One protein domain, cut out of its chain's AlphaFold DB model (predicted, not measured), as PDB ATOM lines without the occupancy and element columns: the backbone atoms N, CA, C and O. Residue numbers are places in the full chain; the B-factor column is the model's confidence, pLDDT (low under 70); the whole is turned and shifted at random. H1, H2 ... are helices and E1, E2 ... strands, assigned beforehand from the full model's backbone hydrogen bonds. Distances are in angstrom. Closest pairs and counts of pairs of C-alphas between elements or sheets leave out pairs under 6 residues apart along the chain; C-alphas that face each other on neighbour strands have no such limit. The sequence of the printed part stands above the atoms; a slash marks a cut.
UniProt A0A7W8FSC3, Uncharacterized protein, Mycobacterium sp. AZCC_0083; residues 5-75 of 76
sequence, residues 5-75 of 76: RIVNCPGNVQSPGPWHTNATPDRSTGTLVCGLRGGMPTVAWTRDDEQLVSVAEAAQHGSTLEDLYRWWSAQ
ATOM      1  N   ARG A   5     -23.255 -41.296 -25.215       96.19
ATOM      2  CA  ARG A   5     -23.725 -41.138 -23.835       96.19
ATOM      3  C   ARG A   5     -24.922 -42.057 -23.627       96.19
ATOM      4  O   ARG A   5     -26.005 -41.762 -24.124       96.19
ATOM      5  N   ILE A   6     -24.717 -43.147 -22.900       97.12
ATOM      6  CA  ILE A   6     -25.761 -44.136 -22.621       97.12
ATOM      7  C   ILE A   6     -26.776 -43.556 -21.633       97.12
ATOM      8  O   ILE A   6     -26.406 -42.927 -20.640       97.12
ATOM      9  N   VAL A   7     -28.056 -43.768 -21.924       97.25
ATOM     10  CA  VAL A   7     -29.186 -43.461 -21.040       97.25
ATOM     11  C   VAL A   7     -30.175 -44.622 -21.083       97.25
ATOM     12  O   VAL A   7     -30.137 -45.422 -22.019       97.25
ATOM     13  N   ASN A   8     -31.075 -44.706 -20.100       97.31
ATOM     14  CA  ASN A   8     -32.174 -45.669 -20.158       97.31
ATOM     15  C   ASN A   8     -32.998 -45.454 -21.431       97.31
ATOM     16  O   ASN A   8     -33.269 -44.319 -21.829       97.31
ATOM     17  N   CYS A   9     -33.404 -46.556 -22.050       97.00
ATOM     18  CA  CYS A   9     -34.350 -46.512 -23.146       97.00
ATOM     19  C   CYS A   9     -35.724 -46.027 -22.631       97.00
ATOM     20  O   CYS A   9     -36.059 -46.237 -21.456       97.00
ATOM     21  N   PRO A  10     -36.531 -45.371 -23.484       96.56
ATOM     22  CA  PRO A  10     -37.892 -44.966 -23.145       96.56
ATOM     23  C   PRO A  10     -38.714 -46.102 -22.522       96.56
ATOM     24  O   PRO A  10     -38.566 -47.268 -22.882       96.56
ATOM     25  N   GLY A  11     -39.557 -45.758 -21.544       93.69
ATOM     26  CA  GLY A  11     -40.248 -46.743 -20.703       93.69
ATOM     27  C   GLY A  11     -39.418 -47.265 -19.522       93.69
ATOM     28  O   GLY A  11     -39.795 -48.262 -18.916       93.69
ATOM     29  N   ASN A  12     -38.310 -46.593 -19.176       93.88
ATOM     30  CA  ASN A  12     -37.373 -46.988 -18.113       93.88
ATOM     31  C   ASN A  12     -36.713 -48.358 -18.335       93.88
ATOM     32  O   ASN A  12     -36.322 -49.029 -17.380       93.88
ATOM     33  N   VAL A  13     -36.548 -48.760 -19.595       92.81
ATOM     34  CA  VAL A  13     -35.818 -49.981 -19.942       92.81
ATOM     35  C   VAL A  13     -34.321 -49.733 -19.745       92.81
ATOM     36  O   VAL A  13     -33.757 -48.767 -20.271       92.81
ATOM     37  N   GLN A  14     -33.673 -50.587 -18.953       95.25
ATOM     38  CA  GLN A  14     -32.245 -50.471 -18.661       95.25
ATOM     39  C   GLN A  14     -31.411 -50.631 -19.939       95.25
ATOM     40  O   GLN A  14     -31.674 -51.500 -20.767       95.25
ATOM     41  N   SER A  15     -30.386 -49.791 -20.075       95.56
ATOM     42  CA  SER A  15     -29.491 -49.742 -21.232       95.56
ATOM     43  C   SER A  15     -28.029 -49.692 -20.754       95.56
ATOM     44  O   SER A  15     -27.713 -48.849 -19.908       95.56
ATOM     45  N   PRO A  16     -27.125 -50.548 -21.272       96.56
ATOM     46  CA  PRO A  16     -27.395 -51.679 -22.163       96.56
ATOM     47  C   PRO A  16     -28.265 -52.755 -21.500       96.56
ATOM     48  O   PRO A  16     -28.181 -52.955 -20.286       96.56
ATOM     49  N   GLY A  17     -29.067 -53.463 -22.294       95.06
ATOM     50  CA  GLY A  17     -29.933 -54.540 -21.806       95.06
ATOM     51  C   GLY A  17     -30.294 -55.559 -22.889       95.06
ATOM     52  O   GLY A  17     -30.061 -55.295 -24.071       95.06
ATOM     53  N   PRO A  18     -30.841 -56.729 -22.508       93.38
ATOM     54  CA  PRO A  18     -31.279 -57.735 -23.467       93.38
ATOM     55  C   PRO A  18     -32.378 -57.174 -24.372       93.38
ATOM     56  O   PRO A  18     -33.299 -56.491 -23.922       93.38
ATOM     57  N   TRP A  19     -32.277 -57.488 -25.655       91.12
ATOM     58  CA  TRP A  19     -33.263 -57.158 -26.669       91.12
ATOM     59  C   TRP A  19     -33.925 -58.420 -27.198       91.12
ATOM     60  O   TRP A  19     -33.280 -59.463 -27.321       91.12
ATOM     61  N   HIS A  20     -35.208 -58.297 -27.509       87.06
ATOM     62  CA  HIS A  20     -36.051 -59.329 -28.086       87.06
ATOM     63  C   HIS A  20     -36.700 -58.729 -29.334       87.06
ATOM     64  O   HIS A  20     -37.231 -57.617 -29.272       87.06
ATOM     65  N   THR A  21     -36.649 -59.433 -30.464       81.12
ATOM     66  CA  THR A  21     -37.381 -59.007 -31.669       81.12
ATOM     67  C   THR A  21     -38.877 -59.263 -31.498       81.12
ATOM     68  O   THR A  21     -39.278 -60.141 -30.728       81.12
ATOM     69  N   ASN A  22     -39.712 -58.581 -32.285       75.06
ATOM     70  CA  ASN A  22     -41.149 -58.874 -32.330       75.06
ATOM     71  C   ASN A  22     -41.461 -60.325 -32.761       75.06
ATOM     72  O   ASN A  22     -42.521 -60.854 -32.430       75.06
ATOM     73  N   ALA A  23     -40.547 -60.983 -33.485       76.44
ATOM     74  CA  ALA A  23     -40.711 -62.363 -33.942       76.44
ATOM     75  C   ALA A  23     -40.404 -63.409 -32.854       76.44
ATOM     76  O   ALA A  23     -40.942 -64.515 -32.900       76.44
ATOM     77  N   THR A  24     -39.544 -63.083 -31.885       77.38
ATOM     78  CA  THR A  24     -39.116 -64.009 -30.824       77.38
ATOM     79  C   THR A  24     -39.150 -63.327 -29.450       77.38
ATOM     80  O   THR A  24     -38.096 -63.081 -28.860       77.38
ATOM     81  N   PRO A  25     -40.342 -63.028 -28.905       79.06
ATOM     82  CA  PRO A  25     -40.475 -62.272 -27.660       79.06
ATOM     83  C   PRO A  25     -39.900 -63.013 -26.442       79.06
ATOM     84  O   PRO A  25     -39.359 -62.382 -25.541       79.06
ATOM     85  N   ASP A  26     -39.925 -64.347 -26.430       81.69
ATOM     86  CA  ASP A  26     -39.472 -65.146 -25.280       81.69
ATOM     87  C   ASP A  26     -37.954 -65.369 -25.237       81.69
ATOM     88  O   ASP A  26     -37.417 -65.907 -24.267       81.69
ATOM     89  N   ARG A  27     -37.234 -64.973 -26.293       80.69
ATOM     90  CA  ARG A  27     -35.798 -65.222 -26.431       80.69
ATOM     91  C   ARG A  27     -35.064 -63.931 -26.743       80.69
ATOM     92  O   ARG A  27     -35.366 -63.268 -27.729       80.69
ATOM     93  N   SER A  28     -34.048 -63.623 -25.940       84.38
ATOM     94  CA  SER A  28     -33.164 -62.510 -26.261       84.38
ATOM     95  C   SER A  28     -32.372 -62.826 -27.534       84.38
ATOM     96  O   SER A  28     -31.767 -63.894 -27.651       84.38
ATOM     97  N   THR A  29     -32.423 -61.904 -28.492       87.75
ATOM     98  CA  THR A  29     -31.766 -61.983 -29.807       87.75
ATOM     99  C   THR A  29     -30.488 -61.153 -29.876       87.75
ATOM    100  O   THR A  29     -29.731 -61.261 -30.838       87.75
ATOM    101  N   GLY A  30     -30.243 -60.326 -28.860       94.31
ATOM    102  CA  GLY A  30     -29.036 -59.525 -28.737       94.31
ATOM    103  C   GLY A  30     -29.139 -58.496 -27.622       94.31
ATOM    104  O   GLY A  30     -29.914 -58.642 -26.678       94.31
ATOM    105  N   THR A  31     -28.363 -57.426 -27.748       95.88
ATOM    106  CA  THR A  31     -28.292 -56.322 -26.786       95.88
ATOM    107  C   THR A  31     -28.819 -55.044 -27.413       95.88
ATOM    108  O   THR A  31     -28.452 -54.723 -28.537       95.88
ATOM    109  N   LEU A  32     -29.626 -54.284 -26.676       96.56
ATOM    110  CA  LEU A  32     -30.086 -52.943 -27.027       96.56
ATOM    111  C   LEU A  32     -29.345 -51.893 -26.202       96.56
ATOM    112  O   LEU A  32     -29.143 -52.049 -24.996       96.56
ATOM    113  N   VAL A  33     -28.986 -50.792 -26.857       97.75
ATOM    114  CA  VAL A  33     -28.400 -49.602 -26.246       97.75
ATOM    115  C   VAL A  33     -29.113 -48.359 -26.766       97.75
ATOM    116  O   VAL A  33     -29.134 -48.093 -27.966       97.75
ATOM    117  N   CYS A  34     -29.632 -47.551 -25.846       97.75
ATOM    118  CA  CYS A  34     -30.107 -46.197 -26.121       97.75
ATOM    119  C   CYS A  34     -29.112 -45.153 -25.613       97.75
ATOM    120  O   CYS A  34     -28.480 -45.318 -24.564       97.75
ATOM    121  N   GLY A  35     -28.978 -44.054 -26.349       96.75
ATOM    122  CA  GLY A  35     -28.059 -42.995 -25.971       96.75
ATOM    123  C   GLY A  35     -28.159 -41.740 -26.821       96.75
ATOM    124  O   GLY A  35     -29.050 -41.577 -27.653       96.75
ATOM    125  N   LEU A  36     -27.204 -40.846 -26.582       95.38
ATOM    126  CA  LEU A  36     -27.010 -39.614 -27.332       95.38
ATOM    127  C   LEU A  36     -25.584 -39.580 -27.886       95.38
ATOM    128  O   LEU A  36     -24.623 -39.634 -27.112       95.38
ATOM    129  N   ARG A  37     -25.424 -39.462 -29.205       93.31
ATOM    130  CA  ARG A  37     -24.130 -39.241 -29.863       93.31
ATOM    131  C   ARG A  37     -24.073 -37.794 -30.335       93.31
ATOM    132  O   ARG A  37     -24.851 -37.381 -31.183       93.31
ATOM    133  N   GLY A  38     -23.218 -36.982 -29.715       90.94
ATOM    134  CA  GLY A  38     -23.168 -35.548 -30.037       90.94
ATOM    135  C   GLY A  38     -24.444 -34.778 -29.714       90.94
ATOM    136  O   GLY A  38     -24.710 -33.756 -30.333       90.94
ATOM    137  N   GLY A  39     -25.256 -35.286 -28.784       90.94
ATOM    138  CA  GLY A  39     -26.583 -34.744 -28.488       90.94
ATOM    139  C   GLY A  39     -27.694 -35.247 -29.415       90.94
ATOM    140  O   GLY A  39     -28.857 -34.995 -29.119       90.94
ATOM    141  N   MET A  40     -27.373 -35.999 -30.472       93.38
ATOM    142  CA  MET A  40     -28.379 -36.630 -31.324       93.38
ATOM    143  C   MET A  40     -28.831 -37.964 -30.726       93.38
ATOM    144  O   MET A  40     -27.978 -38.755 -30.312       93.38
ATOM    145  N   PRO A  41     -30.144 -38.243 -30.666       97.00
ATOM    146  CA  PRO A  41     -30.641 -39.549 -30.264       97.00
ATOM    147  C   PRO A  41     -30.099 -40.676 -31.125       97.00
ATOM    148  O   PRO A  41     -30.101 -40.599 -32.353       97.00
ATOM    149  N   THR A  42     -29.688 -41.747 -30.459       96.94
ATOM    150  CA  THR A  42     -29.135 -42.937 -31.094       96.94
ATOM    151  C   THR A  42     -29.685 -44.181 -30.405       96.94
ATOM    152  O   THR A  42     -29.681 -44.277 -29.176       96.94
ATOM    153  N   VAL A  43     -30.105 -45.154 -31.207       97.00
ATOM    154  CA  VAL A  43     -30.445 -46.513 -30.782       97.00
ATOM    155  C   VAL A  43     -29.515 -47.467 -31.520       97.00
ATOM    156  O   VAL A  43     -29.396 -47.402 -32.741       97.00
ATOM    157  N   ALA A  44     -28.827 -48.337 -30.792       96.69
ATOM    158  CA  ALA A  44     -27.969 -49.367 -31.360       96.69
ATOM    159  C   ALA A  44     -28.363 -50.727 -30.798       96.69
ATOM    160  O   ALA A  44     -28.745 -50.827 -29.634       96.69
ATOM    161  N   TRP A  45     -28.267 -51.769 -31.615       95.75
ATOM    162  CA  TRP A  45     -28.588 -53.119 -31.178       95.75
ATOM    163  C   TRP A  45     -27.764 -54.171 -31.908       95.75
ATOM    164  O   TRP A  45     -27.245 -53.923 -33.002       95.75
ATOM    165  N   THR A  46     -27.645 -55.344 -31.294       94.81
ATOM    166  CA  THR A  46     -27.000 -56.511 -31.900       94.81
ATOM    167  C   THR A  46     -28.017 -57.563 -32.322       94.81
ATOM    168  O   THR A  46     -29.099 -57.667 -31.743       94.81
ATOM    169  N   ARG A  47     -27.653 -58.351 -33.335       92.44
ATOM    170  CA  ARG A  47     -28.196 -59.694 -33.560       92.44
ATOM    171  C   ARG A  47     -27.045 -60.667 -33.415       92.44
ATOM    172  O   ARG A  47     -26.140 -60.678 -34.249       92.44
ATOM    173  N   ASP A  48     -27.034 -61.391 -32.304       91.44
ATOM    174  CA  ASP A  48     -25.853 -62.146 -31.885       91.44
ATOM    175  C   ASP A  48     -25.625 -63.386 -32.762       91.44
ATOM    176  O   ASP A  48     -24.482 -63.750 -33.036       91.44
ATOM    177  N   ASP A  49     -26.703 -64.001 -33.249       90.06
ATOM    178  CA  ASP A  49     -26.679 -65.130 -34.184       90.06
ATOM    179  C   ASP A  49     -26.159 -64.745 -35.575       90.06
ATOM    180  O   ASP A  49     -25.451 -65.524 -36.211       90.06
ATOM    181  N   GLU A  50     -26.462 -63.528 -36.019       91.25
ATOM    182  CA  GLU A  50     -25.991 -62.955 -37.281       91.25
ATOM    183  C   GLU A  50     -24.641 -62.227 -37.149       91.25
ATOM    184  O   GLU A  50     -24.091 -61.763 -38.147       91.25
ATOM    185  N   GLN A  51     -24.102 -62.099 -35.928       94.25
ATOM    186  CA  GLN A  51     -22.913 -61.292 -35.615       94.25
ATOM    187  C   GLN A  51     -23.017 -59.845 -36.136       94.25
ATOM    188  O   GLN A  51     -22.027 -59.234 -36.549       94.25
ATOM    189  N   LEU A  52     -24.230 -59.291 -36.122       94.88
ATOM    190  CA  LEU A  52     -24.540 -57.991 -36.702       94.88
ATOM    191  C   LEU A  52     -24.661 -56.922 -35.616       94.88
ATOM    192  O   LEU A  52     -25.283 -57.137 -34.577       94.88
ATOM    193  N   VAL A  53     -24.139 -55.728 -35.906       95.25
ATOM    194  CA  VAL A  53     -24.388 -54.510 -35.126       95.25
ATOM    195  C   VAL A  53     -25.096 -53.501 -36.015       95.25
ATOM    196  O   VAL A  53     -24.620 -53.178 -37.101       95.25
ATOM    197  N   SER A  54     -26.226 -52.989 -35.543       95.56
ATOM    198  CA  SER A  54     -27.014 -51.968 -36.229       95.56
ATOM    199  C   SER A  54     -27.092 -50.702 -35.387       95.56
ATOM    200  O   SER A  54     -27.125 -50.757 -34.157       95.56
ATOM    201  N   VAL A  55     -27.101 -49.550 -36.056       95.38
ATOM    202  CA  VAL A  55     -27.191 -48.233 -35.420       95.38
ATOM    203  C   VAL A  55     -28.199 -47.397 -36.192       95.38
ATOM    204  O   VAL A  55     -28.059 -47.210 -37.399       95.38
ATOM    205  N   ALA A  56     -29.186 -46.869 -35.482       94.81
ATOM    206  CA  ALA A  56     -30.096 -45.849 -35.965       94.81
ATOM    207  C   ALA A  56     -29.847 -44.551 -35.195       94.81
ATOM    208  O   ALA A  56     -29.762 -44.544 -33.967       94.81
ATOM    209  N   GLU A  57     -29.739 -43.445 -35.918       94.81
ATOM    210  CA  GLU A  57     -29.528 -42.112 -35.363       94.81
ATOM    211  C   GLU A  57     -30.591 -41.175 -35.931       94.81
ATOM    212  O   GLU A  57     -30.999 -41.313 -37.087       94.81
ATOM    213  N   ALA A  58     -31.082 -40.249 -35.111       92.50
ATOM    214  CA  ALA A  58     -32.079 -39.296 -35.565       92.50
ATOM    215  C   ALA A  58     -31.502 -38.392 -36.666       92.50
ATOM    216  O   ALA A  58     -30.478 -37.741 -36.479       92.50
ATOM    217  N   ALA A  59     -32.188 -38.322 -37.809       81.00
ATOM    218  CA  ALA A  59     -31.736 -37.541 -38.961       81.00
ATOM    219  C   ALA A  59     -31.940 -36.023 -38.797       81.00
ATOM    220  O   ALA A  59     -31.288 -35.234 -39.480       81.00
ATOM    221  N   GLN A  60     -32.873 -35.605 -37.934       78.00
ATOM    222  CA  GLN A  60     -33.243 -34.204 -37.757       78.00
ATOM    223  C   GLN A  60     -32.899 -33.707 -36.356       78.00
ATOM    224  O   GLN A  60     -33.161 -34.367 -35.349       78.00
ATOM    225  N   HIS A  61     -32.362 -32.490 -36.299       70.50
ATOM    226  CA  HIS A  61     -32.178 -31.782 -35.041       70.50
ATOM    227  C   HIS A  61     -33.550 -31.498 -34.416       70.50
ATOM    228  O   HIS A  61     -34.420 -30.923 -35.065       70.50
ATOM    229  N   GLY A  62     -33.734 -31.903 -33.158       76.12
ATOM    230  CA  GLY A  62     -34.984 -31.724 -32.411       76.12
ATOM    231  C   GLY A  62     -35.830 -32.990 -32.255       76.12
ATOM    232  O   GLY A  62     -36.698 -33.007 -31.388       76.12
ATOM    233  N   SER A  63     -35.558 -34.062 -33.010       87.12
ATOM    234  CA  SER A  63     -36.141 -35.375 -32.705       87.12
ATOM    235  C   SER A  63     -35.666 -35.848 -31.335       87.12
ATOM    236  O   SER A  63     -34.494 -35.688 -30.988       87.12
ATOM    237  N   THR A  64     -36.570 -36.429 -30.553       94.31
ATOM    238  CA  THR A  64     -36.232 -36.953 -29.230       94.31
ATOM    239  C   THR A  64     -35.805 -38.416 -29.311       94.31
ATOM    240  O   THR A  64     -36.058 -39.118 -30.294       94.31
ATOM    241  N   LEU A  65     -35.168 -38.910 -28.248       95.94
ATOM    242  CA  LEU A  65     -34.919 -40.345 -28.103       95.94
ATOM    243  C   LEU A  65     -36.221 -41.146 -28.041       95.94
ATOM    244  O   LEU A  65     -36.243 -42.283 -28.498       95.94
ATOM    245  N   GLU A  66     -37.301 -40.557 -27.535       95.62
ATOM    246  CA  GLU A  66     -38.606 -41.210 -27.499       95.62
ATOM    247  C   GLU A  66     -39.180 -41.431 -28.901       95.62
ATOM    248  O   GLU A  66     -39.641 -42.533 -29.201       95.62
ATOM    249  N   ASP A  67     -39.077 -40.435 -29.784       94.69
ATOM    250  CA  ASP A  67     -39.544 -40.548 -31.172       94.69
ATOM    251  C   ASP A  67     -38.767 -41.626 -31.934       94.69
ATOM    252  O   ASP A  67     -39.360 -42.502 -32.572       94.69
ATOM    253  N   LEU A  68     -37.432 -41.595 -31.825       95.75
ATOM    254  CA  LEU A  68     -36.561 -42.575 -32.471       95.75
ATOM    255  C   LEU A  68     -36.835 -43.991 -31.951       95.75
ATOM    256  O   LEU A  68     -36.949 -44.930 -32.738       95.75
ATOM    257  N   TYR A  69     -36.964 -44.145 -30.633       95.38
ATOM    258  CA  TYR A  69     -37.227 -45.435 -30.007       95.38
ATOM    259  C   TYR A  69     -38.587 -46.006 -30.407       95.38
ATOM    260  O   TYR A  69     -38.698 -47.205 -30.653       95.38
ATOM    261  N   ARG A  70     -39.619 -45.159 -30.509       94.50
ATOM    262  CA  ARG A  70     -40.958 -45.572 -30.941       94.50
ATOM    263  C   ARG A  70     -40.947 -46.091 -32.375       94.50
ATOM    264  O   ARG A  70     -41.504 -47.153 -32.633       94.50
ATOM    265  N   TRP A  71     -40.295 -45.369 -33.286       92.88
ATOM    266  CA  TRP A  71     -40.115 -45.823 -34.667       92.88
ATOM    267  C   TRP A  71     -39.336 -47.138 -34.725       92.88
ATOM    268  O   TRP A  71     -39.779 -48.077 -35.378       92.88
ATOM    269  N   TRP A  72     -38.213 -47.222 -34.008       93.69
ATOM    270  CA  TRP A  72     -37.377 -48.418 -33.986       93.69
ATOM    271  C   TRP A  72     -38.147 -49.637 -33.459       93.69
ATOM    272  O   TRP A  72     -38.168 -50.662 -34.130       93.69
ATOM    273  N   SER A  73     -38.860 -49.499 -32.338       91.50
ATOM    274  CA  SER A  73     -39.618 -50.598 -31.713       91.50
ATOM    275  C   SER A  73     -40.718 -51.158 -32.625       91.50
ATOM    276  O   SER A  73     -41.043 -52.340 -32.564       91.50
ATOM    277  N   ALA A  74     -41.299 -50.318 -33.489       90.75
ATOM    278  CA  ALA A  74     -42.353 -50.728 -34.416       90.75
ATOM    279  C   ALA A  74     -41.849 -51.610 -35.576       90.75
ATOM    280  O   ALA A  74     -42.656 -52.267 -36.228       90.75
ATOM    281  N   GLN A  75     -40.541 -51.616 -35.843       84.19
ATOM    282  CA  GLN A  75     -39.925 -52.361 -36.951       84.19
ATOM    283  C   GLN A  75     -38.857 -53.374 -36.501       84.19
ATOM    284  O   GLN A  75     -38.282 -54.054 -37.350       84.19
TER     285      GLN A  75
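What this domain is: This is residues 5 to 75 of the 76 residues of an uncharacterized protein of Mycobacterium sp. AZCC_0083 (UniProt A0A7W8FSC3). A twisted sheet of four antiparallel strands has one helix, H1, packed over one of its faces, in two layers. The unnamed stretch 5 to 16 leads into the short edge strand E1, and the long E2 and E3 make the middle of the sheet. The printed part has 71 residues, with E1, E2, E3, E4 and H1 in chain order; the sheet's order is E1, E2, E3, E4, a meander, each strand the antiparallel neighbour of the one before. The class is mixed, helices and strands; the whole is compact, with a radius of gyration of the C-alphas of 11.8 A and spans of 34 by 23 by 20 A.

How they stand to each other: Residues 5 to 6 pair antiparallel with residues 35 to 36 of E2, residues 30 to 37. E1, residues 17 to 19, forms a hairpin with E2, with N 19 and O 30 at 2.8 A. E2 bends by 51 degrees at residue 34. E2 and E3, residues 40 to 47, form a hairpin, with N 33 and O 44 at 2.8 A. E3 and E4, residues 52 to 57, form another, with N 43 and O 56 at 2.8 A. The sheet is only just strongly twisted, its C-alphas up to 4.2 A off the best plane. H1, residues 65 to 75, is on the sheet at a height of 9.2 A; its closest C-alphas to E3 are Leu 65 and Pro 41, 4.9 A apart. It lies over E3 and, only just, with 3 C-alphas, over E4. It runs only just along the strands, at 27 degrees to E3 on the local plane. In H1, 6 of 7 O i to N i+4 pairs are within hydrogen-bond range.

Where its parts are: E1 begins at C-alpha 17 (-29.933, -54.540, -21.806) and is 6.4 A long. E2 measures 20.9 A, E3 23.2 A and E4 16.7 A. H1 measures 15.7 A and ends at C-alpha 75 (-39.925, -52.361, -36.951).

The domain as a whole: The C-alphas farthest apart are those of Asp 26 and His 61, 35.5 A. The printed part has no cut, and no link is long. The mean pLDDT of the printed part is 91.5, and no printed residue is under 70.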